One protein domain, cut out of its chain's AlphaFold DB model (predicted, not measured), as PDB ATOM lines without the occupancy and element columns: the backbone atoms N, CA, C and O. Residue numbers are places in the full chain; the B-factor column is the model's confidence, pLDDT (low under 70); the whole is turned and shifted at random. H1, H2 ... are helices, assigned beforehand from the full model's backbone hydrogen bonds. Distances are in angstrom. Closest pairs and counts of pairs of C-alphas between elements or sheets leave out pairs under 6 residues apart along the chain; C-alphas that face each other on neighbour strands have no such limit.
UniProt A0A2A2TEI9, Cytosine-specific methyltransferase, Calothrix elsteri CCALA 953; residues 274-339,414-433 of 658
ATOM      1  N   HIS A 274     -26.791  24.201  34.697       88.19
ATOM      2  CA  HIS A 274     -27.858  25.092  35.168       88.19
ATOM      3  C   HIS A 274     -27.808  25.358  36.683       88.19
ATOM      4  O   HIS A 274     -28.229  26.411  37.146       88.19
ATOM      5  N   LEU A 275     -27.237  24.434  37.464       92.00
ATOM      6  CA  LEU A 275     -27.099  24.596  38.909       92.00
ATOM      7  C   LEU A 275     -26.042  25.634  39.289       92.00
ATOM      8  O   LEU A 275     -26.026  26.073  40.436       92.00
ATOM      9  N   LEU A 276     -25.141  26.037  38.389       94.25
ATOM     10  CA  LEU A 276     -24.143  27.042  38.745       94.25
ATOM     11  C   LEU A 276     -24.798  28.386  39.079       94.25
ATOM     12  O   LEU A 276     -24.347  29.045  40.010       94.25
ATOM     13  N   GLU A 277     -25.859  28.772  38.367       92.25
ATOM     14  CA  GLU A 277     -26.469  30.103  38.469       92.25
ATOM     15  C   GLU A 277     -26.866  30.454  39.908       92.25
ATOM     16  O   GLU A 277     -26.501  31.522  40.400       92.25
ATOM     17  N   LEU A 278     -27.510  29.525  40.622       92.62
ATOM     18  CA  LEU A 278     -28.025  29.781  41.973       92.62
ATOM     19  C   LEU A 278     -26.983  29.597  43.084       92.62
ATOM     20  O   LEU A 278     -27.241  29.987  44.219       92.62
ATOM     21  N   ILE A 279     -25.810  29.017  42.797       95.62
ATOM     22  CA  ILE A 279     -24.749  28.877  43.805       95.62
ATOM     23  C   ILE A 279     -24.220  30.275  44.148       95.62
ATOM     24  O   ILE A 279     -23.721  30.955  43.258       95.62
ATOM     25  N   PRO A 280     -24.248  30.740  45.402       96.44
ATOM     26  CA  PRO A 280     -23.682  32.045  45.724       96.44
ATOM     27  C   PRO A 280     -22.138  32.033  45.621       96.44
ATOM     28  O   PRO A 280     -21.512  30.994  45.878       96.44
ATOM     29  N   PRO A 281     -21.497  33.168  45.273       97.12
ATOM     30  CA  PRO A 281     -20.038  33.291  45.219       97.12
ATOM     31  C   PRO A 281     -19.330  32.782  46.487       97.12
ATOM     32  O   PRO A 281     -19.700  33.100  47.625       97.12
ATOM     33  N   GLY A 282     -18.301  31.957  46.287       95.75
ATOM     34  CA  GLY A 282     -17.531  31.284  47.337       95.75
ATOM     35  C   GLY A 282     -18.030  29.883  47.706       95.75
ATOM     36  O   GLY A 282     -17.292  29.126  48.351       95.75
ATOM     37  N   LEU A 283     -19.241  29.502  47.284       96.69
ATOM     38  CA  LEU A 283     -19.793  28.164  47.500       96.69
ATOM     39  C   LEU A 283     -19.585  27.241  46.292       96.69
ATOM     40  O   LEU A 283     -18.983  27.583  45.279       96.69
ATOM     41  N   ASN A 284     -20.008  25.993  46.460       96.38
ATOM     42  CA  ASN A 284     -19.909  24.930  45.467       96.38
ATOM     43  C   ASN A 284     -21.191  24.087  45.508       96.38
ATOM     44  O   ASN A 284     -22.157  24.482  46.158       96.38
ATOM     45  N   TYR A 285     -21.186  22.910  44.881       94.62
ATOM     46  CA  TYR A 285     -22.324  21.980  44.877       94.62
ATOM     47  C   TYR A 285     -22.931  21.698  46.255       94.62
ATOM     48  O   TYR A 285     -24.121  21.404  46.334       94.62
ATOM     49  N   SER A 286     -22.134  21.796  47.330       94.00
ATOM     50  CA  SER A 286     -22.616  21.609  48.696       94.00
ATOM     51  C   SER A 286     -23.766  22.553  49.037       94.00
ATOM     52  O   SER A 286     -24.566  22.223  49.897       94.00
ATOM     53  N   PHE A 287     -23.891  23.694  48.352       95.50
ATOM     54  CA  PHE A 287     -25.039  24.590  48.471       95.50
ATOM     55  C   PHE A 287     -26.384  23.868  48.319       95.50
ATOM     56  O   PHE A 287     -27.316  24.237  49.008       95.50
ATOM     57  N   TYR A 288     -26.465  22.808  47.506       90.62
ATOM     58  CA  TYR A 288     -27.677  22.006  47.295       90.62
ATOM     59  C   TYR A 288     -27.755  20.760  48.194       90.62
ATOM     60  O   TYR A 288     -28.301  19.737  47.781       90.62
ATOM     61  N   THR A 289     -27.150  20.794  49.380       88.25
ATOM     62  CA  THR A 289     -27.182  19.683  50.350       88.25
ATOM     63  C   THR A 289     -28.070  20.038  51.541       88.25
ATOM     64  O   THR A 289     -28.271  21.221  51.838       88.25
ATOM     65  N   LYS A 290     -28.569  19.017  52.250       84.38
ATOM     66  CA  LYS A 290     -29.370  19.188  53.473       84.38
ATOM     67  C   LYS A 290     -28.584  19.941  54.549       84.38
ATOM     68  O   LYS A 290     -29.125  20.814  55.217       84.38
ATOM     69  N   GLU A 291     -27.287  19.670  54.659       87.12
ATOM     70  CA  GLU A 291     -26.374  20.254  55.647       87.12
ATOM     71  C   GLU A 291     -26.180  21.762  55.468       87.12
ATOM     72  O   GLU A 291     -25.865  22.459  56.428       87.12
ATOM     73  N   MET A 292     -26.374  22.275  54.250       90.50
ATOM     74  CA  MET A 292     -26.352  23.716  53.969       90.50
ATOM     75  C   MET A 292     -27.745  24.359  54.069       90.50
ATOM     76  O   MET A 292     -27.883  25.548  53.787       90.50
ATOM     77  N   GLY A 293     -28.766  23.590  54.465       88.69
ATOM     78  CA  GLY A 293     -30.144  24.045  54.642       88.69
ATOM     79  C   GLY A 293     -30.956  24.144  53.351       88.69
ATOM     80  O   GLY A 293     -32.012  24.774  53.355       88.69
ATOM     81  N   TYR A 294     -30.484  23.571  52.238       88.69
ATOM     82  CA  TYR A 294     -31.207  23.661  50.971       88.69
ATOM     83  C   TYR A 294     -32.497  22.832  51.031       88.69
ATOM     84  O   TYR A 294     -32.436  21.651  51.375       88.69
ATOM     85  N   PRO A 295     -33.662  23.402  50.681       80.69
ATOM     86  CA  PRO A 295     -34.955  22.773  50.964       80.69
ATOM     87  C   PRO A 295     -35.249  21.536  50.110       80.69
ATOM     88  O   PRO A 295     -36.023  20.682  50.523       80.69
ATOM     89  N   GLN A 296     -34.627  21.421  48.932       77.19
ATOM     90  CA  GLN A 296     -34.732  20.252  48.055       77.19
ATOM     91  C   GLN A 296     -33.327  19.740  47.701       77.19
ATOM     92  O   GLN A 296     -32.794  20.102  46.648       77.19
ATOM     93  N   PRO A 297     -32.661  18.990  48.599       81.25
ATOM     94  CA  PRO A 297     -31.278  18.578  48.394       81.25
ATOM     95  C   PRO A 297     -31.086  17.780  47.096       81.25
ATOM     96  O   PRO A 297     -31.701  16.733  46.896       81.25
ATOM     97  N   ILE A 298     -30.187  18.255  46.233       80.75
ATOM     98  CA  ILE A 298     -29.832  17.609  44.956       80.75
ATOM     99  C   ILE A 298     -28.649  16.662  45.153       80.75
ATOM    100  O   ILE A 298     -28.567  15.605  44.533       80.75
ATOM    101  N   PHE A 299     -27.708  17.041  46.018       81.06
ATOM    102  CA  PHE A 299     -26.514  16.256  46.302       81.06
ATOM    103  C   PHE A 299     -26.509  15.811  47.763       81.06
ATOM    104  O   PHE A 299     -26.906  16.562  48.650       81.06
ATOM    105  N   SER A 300     -25.974  14.620  48.023       73.56
ATOM    106  CA  SER A 300     -25.612  14.190  49.376       73.56
ATOM    107  C   SER A 300     -24.324  14.879  49.827       73.56
ATOM    108  O   SER A 300     -23.448  15.215  49.010       73.56
ATOM    109  N   TRP A 301     -24.172  15.056  51.138       81.56
ATOM    110  CA  TRP A 301     -22.963  15.608  51.738       81.56
ATOM    111  C   TRP A 301     -21.709  14.878  51.274       81.56
ATOM    112  O   TRP A 301     -21.626  13.652  51.299       81.56
ATOM    113  N   ARG A 302     -20.700  15.642  50.847       79.81
ATOM    114  CA  ARG A 302     -19.389  15.119  50.417       79.81
ATOM    115  C   ARG A 302     -19.439  14.125  49.243       79.81
ATOM    116  O   ARG A 302     -18.410  13.517  48.943       79.81
ATOM    117  N   SER A 303     -20.566  14.022  48.533       75.44
ATOM    118  CA  SER A 303     -20.737  13.155  47.354       75.44
ATOM    119  C   SER A 303     -19.886  13.580  46.148       75.44
ATOM    120  O   SER A 303     -19.580  12.761  45.278       75.44
ATOM    121  N   LYS A 304     -19.456  14.849  46.091       84.44
ATOM    122  CA  LYS A 304     -18.537  15.393  45.076       84.44
ATOM    123  C   LYS A 304     -17.309  16.058  45.718       84.44
ATOM    124  O   LYS A 304     -17.219  16.272  46.933       84.44
ATOM    125  N   PHE A 305     -16.303  16.363  44.901       85.75
ATOM    126  CA  PHE A 305     -15.149  17.141  45.358       85.75
ATOM    127  C   PHE A 305     -15.526  18.610  45.586       85.75
ATOM    128  O   PHE A 305     -16.460  19.117  44.979       85.75
ATOM    129  N   SER A 306     -14.798  19.301  46.466       89.12
ATOM    130  CA  SER A 306     -15.083  20.691  46.858       89.12
ATOM    131  C   SER A 306     -14.981  21.704  45.711       89.12
ATOM    132  O   SER A 306     -15.456  22.825  45.834       89.12
ATOM    133  N   ASP A 307     -14.317  21.342  44.621       92.44
ATOM    134  CA  ASP A 307     -14.191  22.111  43.382       92.44
ATOM    135  C   ASP A 307     -15.325  21.835  42.379       92.44
ATOM    136  O   ASP A 307     -15.410  22.515  41.361       92.44
ATOM    137  N   PHE A 308     -16.207  20.866  42.643       94.44
ATOM    138  CA  PHE A 308     -17.358  20.590  41.783       94.44
ATOM    139  C   PHE A 308     -18.384  21.727  41.891       94.44
ATOM    140  O   PHE A 308     -18.880  22.009  42.982       94.44
ATOM    141  N   LEU A 309     -18.685  22.385  40.767       95.94
ATOM    142  CA  LEU A 309     -19.511  23.600  40.687       95.94
ATOM    143  C   LEU A 309     -19.042  24.731  41.618       95.94
ATOM    144  O   LEU A 309     -19.851  25.522  42.094       95.94
ATOM    145  N   TYR A 310     -17.744  24.807  41.919       97.56
ATOM    146  CA  TYR A 310     -17.207  25.877  42.757       97.56
ATOM    147  C   TYR A 310     -17.250  27.226  42.026       97.56
ATOM    148  O   TYR A 310     -16.544  27.404  41.031       97.56
ATOM    149  N   LYS A 311     -18.046  28.167  42.548       97.81
ATOM    150  CA  LYS A 311     -18.126  29.554  42.082       97.81
ATOM    151  C   LYS A 311     -17.168  30.419  42.899       97.81
ATOM    152  O   LYS A 311     -17.246  30.434  44.130       97.81
ATOM    153  N   ALA A 312     -16.251  31.105  42.225       97.94
ATOM    154  CA  ALA A 312     -15.301  32.014  42.848       97.94
ATOM    155  C   ALA A 312     -16.022  33.146  43.590       97.94
ATOM    156  O   ALA A 312     -17.135  33.528  43.237       97.94
ATOM    157  N   ASP A 313     -15.382  33.636  44.642       97.25
ATOM    158  CA  ASP A 313     -15.817  34.796  45.414       97.25
ATOM    159  C   ASP A 313     -14.972  35.989  44.948       97.25
ATOM    160  O   ASP A 313     -13.749  35.874  45.040       97.25
ATOM    161  N   PRO A 314     -15.558  37.073  44.405       97.56
ATOM    162  CA  PRO A 314     -14.780  38.190  43.864       97.56
ATOM    163  C   PRO A 314     -13.861  38.824  44.915       97.56
ATOM    164  O   PRO A 314     -12.704  39.113  44.623       97.56
ATOM    165  N   GLU A 315     -14.323  38.912  46.165       96.94
ATOM    166  CA  GLU A 315     -13.636  39.590  47.274       96.94
ATOM    167  C   GLU A 315     -12.620  38.706  48.022       96.94
ATOM    168  O   GLU A 315     -12.144  39.058  49.112       96.94
ATOM    169  N   LYS A 316     -12.349  37.492  47.525       96.06
ATOM    170  CA  LYS A 316     -11.453  36.530  48.182       96.06
ATOM    171  C   LYS A 316     -10.534  35.849  47.171       96.06
ATOM    172  O   LYS A 316     -10.897  35.710  46.006       96.06
ATOM    173  N   PRO A 317      -9.379  35.331  47.618       97.31
ATOM    174  CA  PRO A 317      -8.599  34.390  46.829       97.31
ATOM    175  C   PRO A 317      -9.439  33.181  46.391       97.31
ATOM    176  O   PRO A 317     -10.219  32.626  47.176       97.31
ATOM    177  N   VAL A 318      -9.246  32.711  45.157       97.75
ATOM    178  CA  VAL A 318      -9.922  31.495  44.681       97.75
ATOM    179  C   VAL A 318      -9.368  30.244  45.369       97.75
ATOM    180  O   VAL A 318      -8.249  30.213  45.878       97.75
ATOM    181  N   ARG A 319     -10.131  29.145  45.380       95.19
ATOM    182  CA  ARG A 319      -9.567  27.823  45.720       95.19
ATOM    183  C   ARG A 319      -8.541  27.389  44.673       95.19
ATOM    184  O   ARG A 319      -8.554  27.866  43.543       95.19
ATOM    185  N   THR A 320      -7.706  26.418  45.042       94.62
ATOM    186  CA  THR A 320      -6.642  25.889  44.182       94.62
ATOM    187  C   THR A 320      -7.127  25.552  42.768       94.62
ATOM    188  O   THR A 320      -8.024  24.719  42.604       94.62
ATOM    189  N   ILE A 321      -6.471  26.128  41.759       95.75
ATOM    190  CA  ILE A 321      -6.671  25.784  40.348       95.75
ATOM    191  C   ILE A 321      -6.042  24.408  40.105       95.75
ATOM    192  O   ILE A 321      -4.859  24.187  40.385       95.75
ATOM    193  N   LYS A 322      -6.837  23.450  39.620       91.56
ATOM    194  CA  LYS A 322      -6.364  22.092  39.322       91.56
ATOM    195  C   LYS A 322      -5.919  21.972  37.873       91.56
ATOM    196  O   LYS A 322      -6.603  22.443  36.974       91.56
ATOM    197  N   ALA A 323      -4.828  21.241  37.661       89.38
ATOM    198  CA  ALA A 323      -4.352  20.906  36.323       89.38
ATOM    199  C   ALA A 323      -5.323  19.985  35.567       89.38
ATOM    200  O   ALA A 323      -5.491  20.102  34.360       89.38
ATOM    201  N   GLN A 324      -5.987  19.077  36.285       85.88
ATOM    202  CA  GLN A 324      -6.949  18.137  35.717       85.88
ATOM    203  C   GLN A 324      -8.312  18.302  36.385       85.88
ATOM    204  O   GLN A 324      -8.415  18.397  37.612       85.88
ATOM    205  N   GLY A 325      -9.361  18.302  35.569       81.88
ATOM    206  CA  GLY A 325     -10.734  18.496  36.007       81.88
ATOM    207  C   GLY A 325     -11.732  18.024  34.960       81.88
ATOM    208  O   GLY A 325     -11.399  17.865  33.787       81.88
ATOM    209  N   GLY A 326     -12.961  17.770  35.401       84.62
ATOM    210  CA  GLY A 326     -14.079  17.519  34.500       84.62
ATOM    211  C   GLY A 326     -14.774  18.819  34.097       84.62
ATOM    212  O   GLY A 326     -14.433  19.902  34.565       84.62
ATOM    213  N   GLN A 327     -15.827  18.704  33.290       85.94
ATOM    214  CA  GLN A 327     -16.645  19.840  32.843       85.94
ATOM    215  C   GLN A 327     -17.160  20.736  33.985       85.94
ATOM    216  O   GLN A 327     -17.304  21.940  33.794       85.94
ATOM    217  N   TYR A 328     -17.418  20.148  35.157       92.88
ATOM    218  CA  TYR A 328     -17.959  20.825  36.340       92.88
ATOM    219  C   TYR A 328     -16.891  21.174  37.384       92.88
ATOM    220  O   TYR A 328     -17.232  21.497  38.518       92.88
ATOM    221  N   THR A 329     -15.609  21.067  37.043       93.44
ATOM    222  CA  THR A 329     -14.515  21.444  37.938       93.44
ATOM    223  C   THR A 329     -14.250  22.941  37.826       93.44
ATOM    224  O   THR A 329     -13.887  23.427  36.759       93.44
ATOM    225  N   GLY A 330     -14.456  23.656  38.934       93.31
ATOM    226  CA  GLY A 330     -14.136  25.073  39.059       93.31
ATOM    227  C   GLY A 330     -12.634  25.337  39.268       93.31
ATOM    228  O   GLY A 330     -11.825  24.404  39.239       93.31
ATOM    229  N   PRO A 331     -12.250  26.595  39.540       96.38
ATOM    230  CA  PRO A 331     -13.142  27.724  39.806       96.38
ATOM    231  C   PRO A 331     -13.918  28.197  38.569       96.38
ATOM    232  O   PRO A 331     -13.384  28.248  37.464       96.38
ATOM    233  N   PHE A 332     -15.184  28.552  38.777       96.88
ATOM    234  CA  PHE A 332     -16.005  29.299  37.823       96.88
ATOM    235  C   PHE A 332     -16.072  30.765  38.239       96.88
ATOM    236  O   PHE A 332     -16.072  31.052  39.436       96.88
ATOM    237  N   SER A 333     -16.140  31.676  37.269       96.56
ATOM    238  CA  SER A 333     -16.337  33.102  37.532       96.56
ATOM    239  C   SER A 333     -17.674  33.330  38.242       96.56
ATOM    240  O   SER A 333     -18.643  32.588  38.032       96.56
ATOM    241  N   TRP A 334     -17.733  34.371  39.075       96.06
ATOM    242  CA  TRP A 334     -18.978  34.842  39.691       96.06
ATOM    243  C   TRP A 334     -20.039  35.235  38.649       96.06
ATOM    244  O   TRP A 334     -21.224  35.217  38.960       96.06
ATOM    245  N   GLU A 335     -19.635  35.453  37.395       94.69
ATOM    246  CA  GLU A 335     -20.499  35.661  36.225       94.69
ATOM    247  C   GLU A 335     -21.070  34.358  35.619       94.69
ATOM    248  O   GLU A 335     -21.568  34.350  34.497       94.69
ATOM    249  N   ASN A 336     -21.009  33.227  36.332       94.44
ATOM    250  CA  ASN A 336     -21.567  31.933  35.900       94.44
ATOM    251  C   ASN A 336     -20.921  31.328  34.642       94.44
ATOM    252  O   ASN A 336     -21.560  30.587  33.897       94.44
ATOM    253  N   ARG A 337     -19.636  31.601  34.419       94.50
ATOM    254  CA  ARG A 337     -18.863  31.115  33.265       94.50
ATOM    255  C   ARG A 337     -17.542  30.493  33.699       94.50
ATOM    256  O   ARG A 337     -17.113  30.615  34.847       94.50
ATOM    257  N   LYS A 338     -16.856  29.829  32.773       94.62
ATOM    258  CA  LYS A 338     -15.453  29.454  32.984       94.62
ATOM    259  C   LYS A 338     -14.575  30.706  32.933       94.62
ATOM    260  O   LYS A 338     -14.828  31.597  32.129       94.62
ATOM    261  N   PHE A 339     -13.521  30.736  33.744       95.81
ATOM    262  CA  PHE A 339     -12.452  31.714  33.553       95.81
ATOM    263  C   PHE A 339     -11.728  31.464  32.215       95.81
ATOM    264  O   PHE A 339     -11.564  30.307  31.788       95.81
ATOM    265  N   LEU A 414     -14.251  28.119  58.281       83.19
ATOM    266  CA  LEU A 414     -14.900  28.452  57.001       83.19
ATOM    267  C   LEU A 414     -16.274  27.797  56.834       83.19
ATOM    268  O   LEU A 414     -17.120  28.361  56.148       83.19
ATOM    269  N   THR A 415     -16.512  26.634  57.447       82.06
ATOM    270  CA  THR A 415     -17.813  25.955  57.364       82.06
ATOM    271  C   THR A 415     -18.945  26.838  57.889       82.06
ATOM    272  O   THR A 415     -19.984  26.922  57.245       82.06
ATOM    273  N   GLU A 416     -18.727  27.554  58.995       87.06
ATOM    274  CA  GLU A 416     -19.714  28.481  59.569       87.06
ATOM    275  C   GLU A 416     -19.986  29.662  58.627       87.06
ATOM    276  O   GLU A 416     -21.138  30.025  58.386       87.06
ATOM    277  N   VAL A 417     -18.930  30.219  58.024       89.81
ATOM    278  CA  VAL A 417     -19.042  31.302  57.030       89.81
ATOM    279  C   VAL A 417     -19.844  30.842  55.813       89.81
ATOM    280  O   VAL A 417     -20.718  31.560  55.328       89.81
ATOM    281  N   TYR A 418     -19.568  29.634  55.322       92.31
ATOM    282  CA  TYR A 418     -20.278  29.059  54.187       92.31
ATOM    283  C   TYR A 418     -21.743  28.778  54.507       92.31
ATOM    284  O   TYR A 418     -22.594  29.066  53.667       92.31
ATOM    285  N   LEU A 419     -22.039  28.261  55.702       91.81
ATOM    286  CA  LEU A 419     -23.409  28.031  56.152       91.81
ATOM    287  C   LEU A 419     -24.190  29.346  56.173       91.81
ATOM    288  O   LEU A 419     -25.243  29.435  55.553       91.81
ATOM    289  N   LYS A 420     -23.619  30.404  56.766       94.19
ATOM    290  CA  LYS A 420     -24.237  31.736  56.788       94.19
ATOM    291  C   LYS A 420     -24.516  32.271  55.377       94.19
ATOM    292  O   LYS A 420     -25.612  32.767  55.124       94.19
ATOM    293  N   LYS A 421     -23.556  32.141  54.450       94.25
ATOM    294  CA  LYS A 421     -23.748  32.521  53.036       94.25
ATOM    295  C   LYS A 421     -24.891  31.737  52.383       94.25
ATOM    296  O   LYS A 421     -25.696  32.334  51.675       94.25
ATOM    297  N   ALA A 422     -24.976  30.428  52.623       94.81
ATOM    298  CA  ALA A 422     -26.049  29.601  52.076       94.81
ATOM    299  C   ALA A 422     -27.415  29.993  52.642       94.81
ATOM    300  O   ALA A 422     -28.348  30.160  51.866       94.81
ATOM    301  N   THR A 423     -27.525  30.210  53.956       94.00
ATOM    302  CA  THR A 423     -28.777  30.630  54.602       94.00
ATOM    303  C   THR A 423     -29.320  31.925  54.002       94.00
ATOM    304  O   THR A 423     -30.501  31.994  53.669       94.00
ATOM    305  N   ILE A 424     -28.460  32.934  53.816       94.06
ATOM    306  CA  ILE A 424     -28.848  34.212  53.198       94.06
ATOM    307  C   ILE A 424     -29.319  33.981  51.756       94.06
ATOM    308  O   ILE A 424     -30.420  34.390  51.398       94.06
ATOM    309  N   ALA A 425     -28.532  33.254  50.957       93.81
ATOM    310  CA  ALA A 425     -28.872  32.982  49.564       93.81
ATOM    311  C   ALA A 425     -30.191  32.202  49.420       93.81
ATOM    312  O   ALA A 425     -31.009  32.533  48.568       93.81
ATOM    313  N   ILE A 426     -30.440  31.199  50.267       92.50
ATOM    314  CA  ILE A 426     -31.687  30.421  50.262       92.50
ATOM    315  C   ILE A 426     -32.881  31.312  50.614       92.50
ATOM    316  O   ILE A 426     -33.906  31.252  49.936       92.50
ATOM    317  N   ALA A 427     -32.748  32.176  51.626       90.31
ATOM    318  CA  ALA A 427     -33.798  33.124  51.990       90.31
ATOM    319  C   ALA A 427     -34.139  34.074  50.828       90.31
ATOM    320  O   ALA A 427     -35.313  34.349  50.577       90.31
ATOM    321  N   ASP A 428     -33.138  34.538  50.080       90.56
ATOM    322  CA  ASP A 428     -33.360  35.396  48.916       90.56
ATOM    323  C   ASP A 428     -33.992  34.639  47.739       90.56
ATOM    324  O   ASP A 428     -34.885  35.167  47.075       90.56
ATOM    325  N   LEU A 429     -33.631  33.371  47.522       89.00
ATOM    326  CA  LEU A 429     -34.281  32.524  46.516       89.00
ATOM    327  C   LEU A 429     -35.764  32.278  46.827       89.00
ATOM    328  O   LEU A 429     -36.577  32.261  45.899       89.00
ATOM    329  N   TYR A 430     -36.131  32.155  48.107       84.25
ATOM    330  CA  TYR A 430     -37.531  32.113  48.535       84.25
ATOM    331  C   TYR A 430     -38.272  33.417  48.226       84.25
ATOM    332  O   TYR A 430     -39.355  33.377  47.642       84.25
ATOM    333  N   LYS A 431     -37.682  34.577  48.553       86.56
ATOM    334  CA  LYS A 431     -38.277  35.893  48.239       86.56
ATOM    335  C   LYS A 431     -38.505  36.069  46.737       86.56
ATOM    336  O   LYS A 431     -39.542  36.580  46.327       86.56
ATOM    337  N   LEU A 432     -37.555  35.609  45.923       86.31
ATOM    338  CA  LEU A 432     -37.619  35.660  44.461       86.31
ATOM    339  C   LEU A 432     -38.499  34.561  43.843       86.31
ATOM    340  O   LEU A 432     -38.586  34.484  42.620       86.31
ATOM    341  N   LYS A 433     -39.123  33.694  44.658       82.44
ATOM    342  CA  LYS A 433     -39.912  32.527  44.217       82.44
ATOM    343  C   LYS A 433     -39.151  31.596  43.260       82.44
ATOM    344  O   LYS A 433     -39.761  30.876  42.475       82.44
TER     345      LYS A 433
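This is residues 274 to 339 and 414 to 433 of the 658 residues of the protein "Cytosine-specific methyltransferase" of Calothrix elsteri CCALA 953 (UniProt A0A2A2TEI9). This is a domain with little regular structure: one long helix, H2, stands at one side of a body of winding loops, and the short helix H1 is near the middle of H2. The long stretch 289 to 339 makes most of the loops; its residue Ala 323 and Lys 431 of H2 lie at opposite ends of the longest axis. The printed part has 86 residues with two named helices, H1 then H2, and no named strand; the class is all helix, with 22 residues in named elements. It is compact, with a radius of gyration of the C-alphas of 12.3 A, and spans 37 by 27 by 26 A.

H2, residues 414 to 431, has every O i to N i+4 pair within hydrogen-bond range. H1, residues 285 to 288, is too short for such a pair. H1 and H2 are close but not clearly touching; their closest C-alphas, those of Phe 287 and Ala 422, are 6.3 A apart.

H2 measures 26.1 A from C-alpha 414 at (-14.900, 28.452, 57.001) to C-alpha 431 at (-38.277, 35.893, 48.239). H1 begins at C-alpha 285, at (-22.324, 21.980, 44.877).

The C-alphas of Ala 323 and Lys 431, the two farthest apart, are 39.0 A apart. Residues 340 to 413 are not printed, and C-alphas 339 and 414 are 23.8 A apart across this cut. No printed residue has a pLDDT under 70.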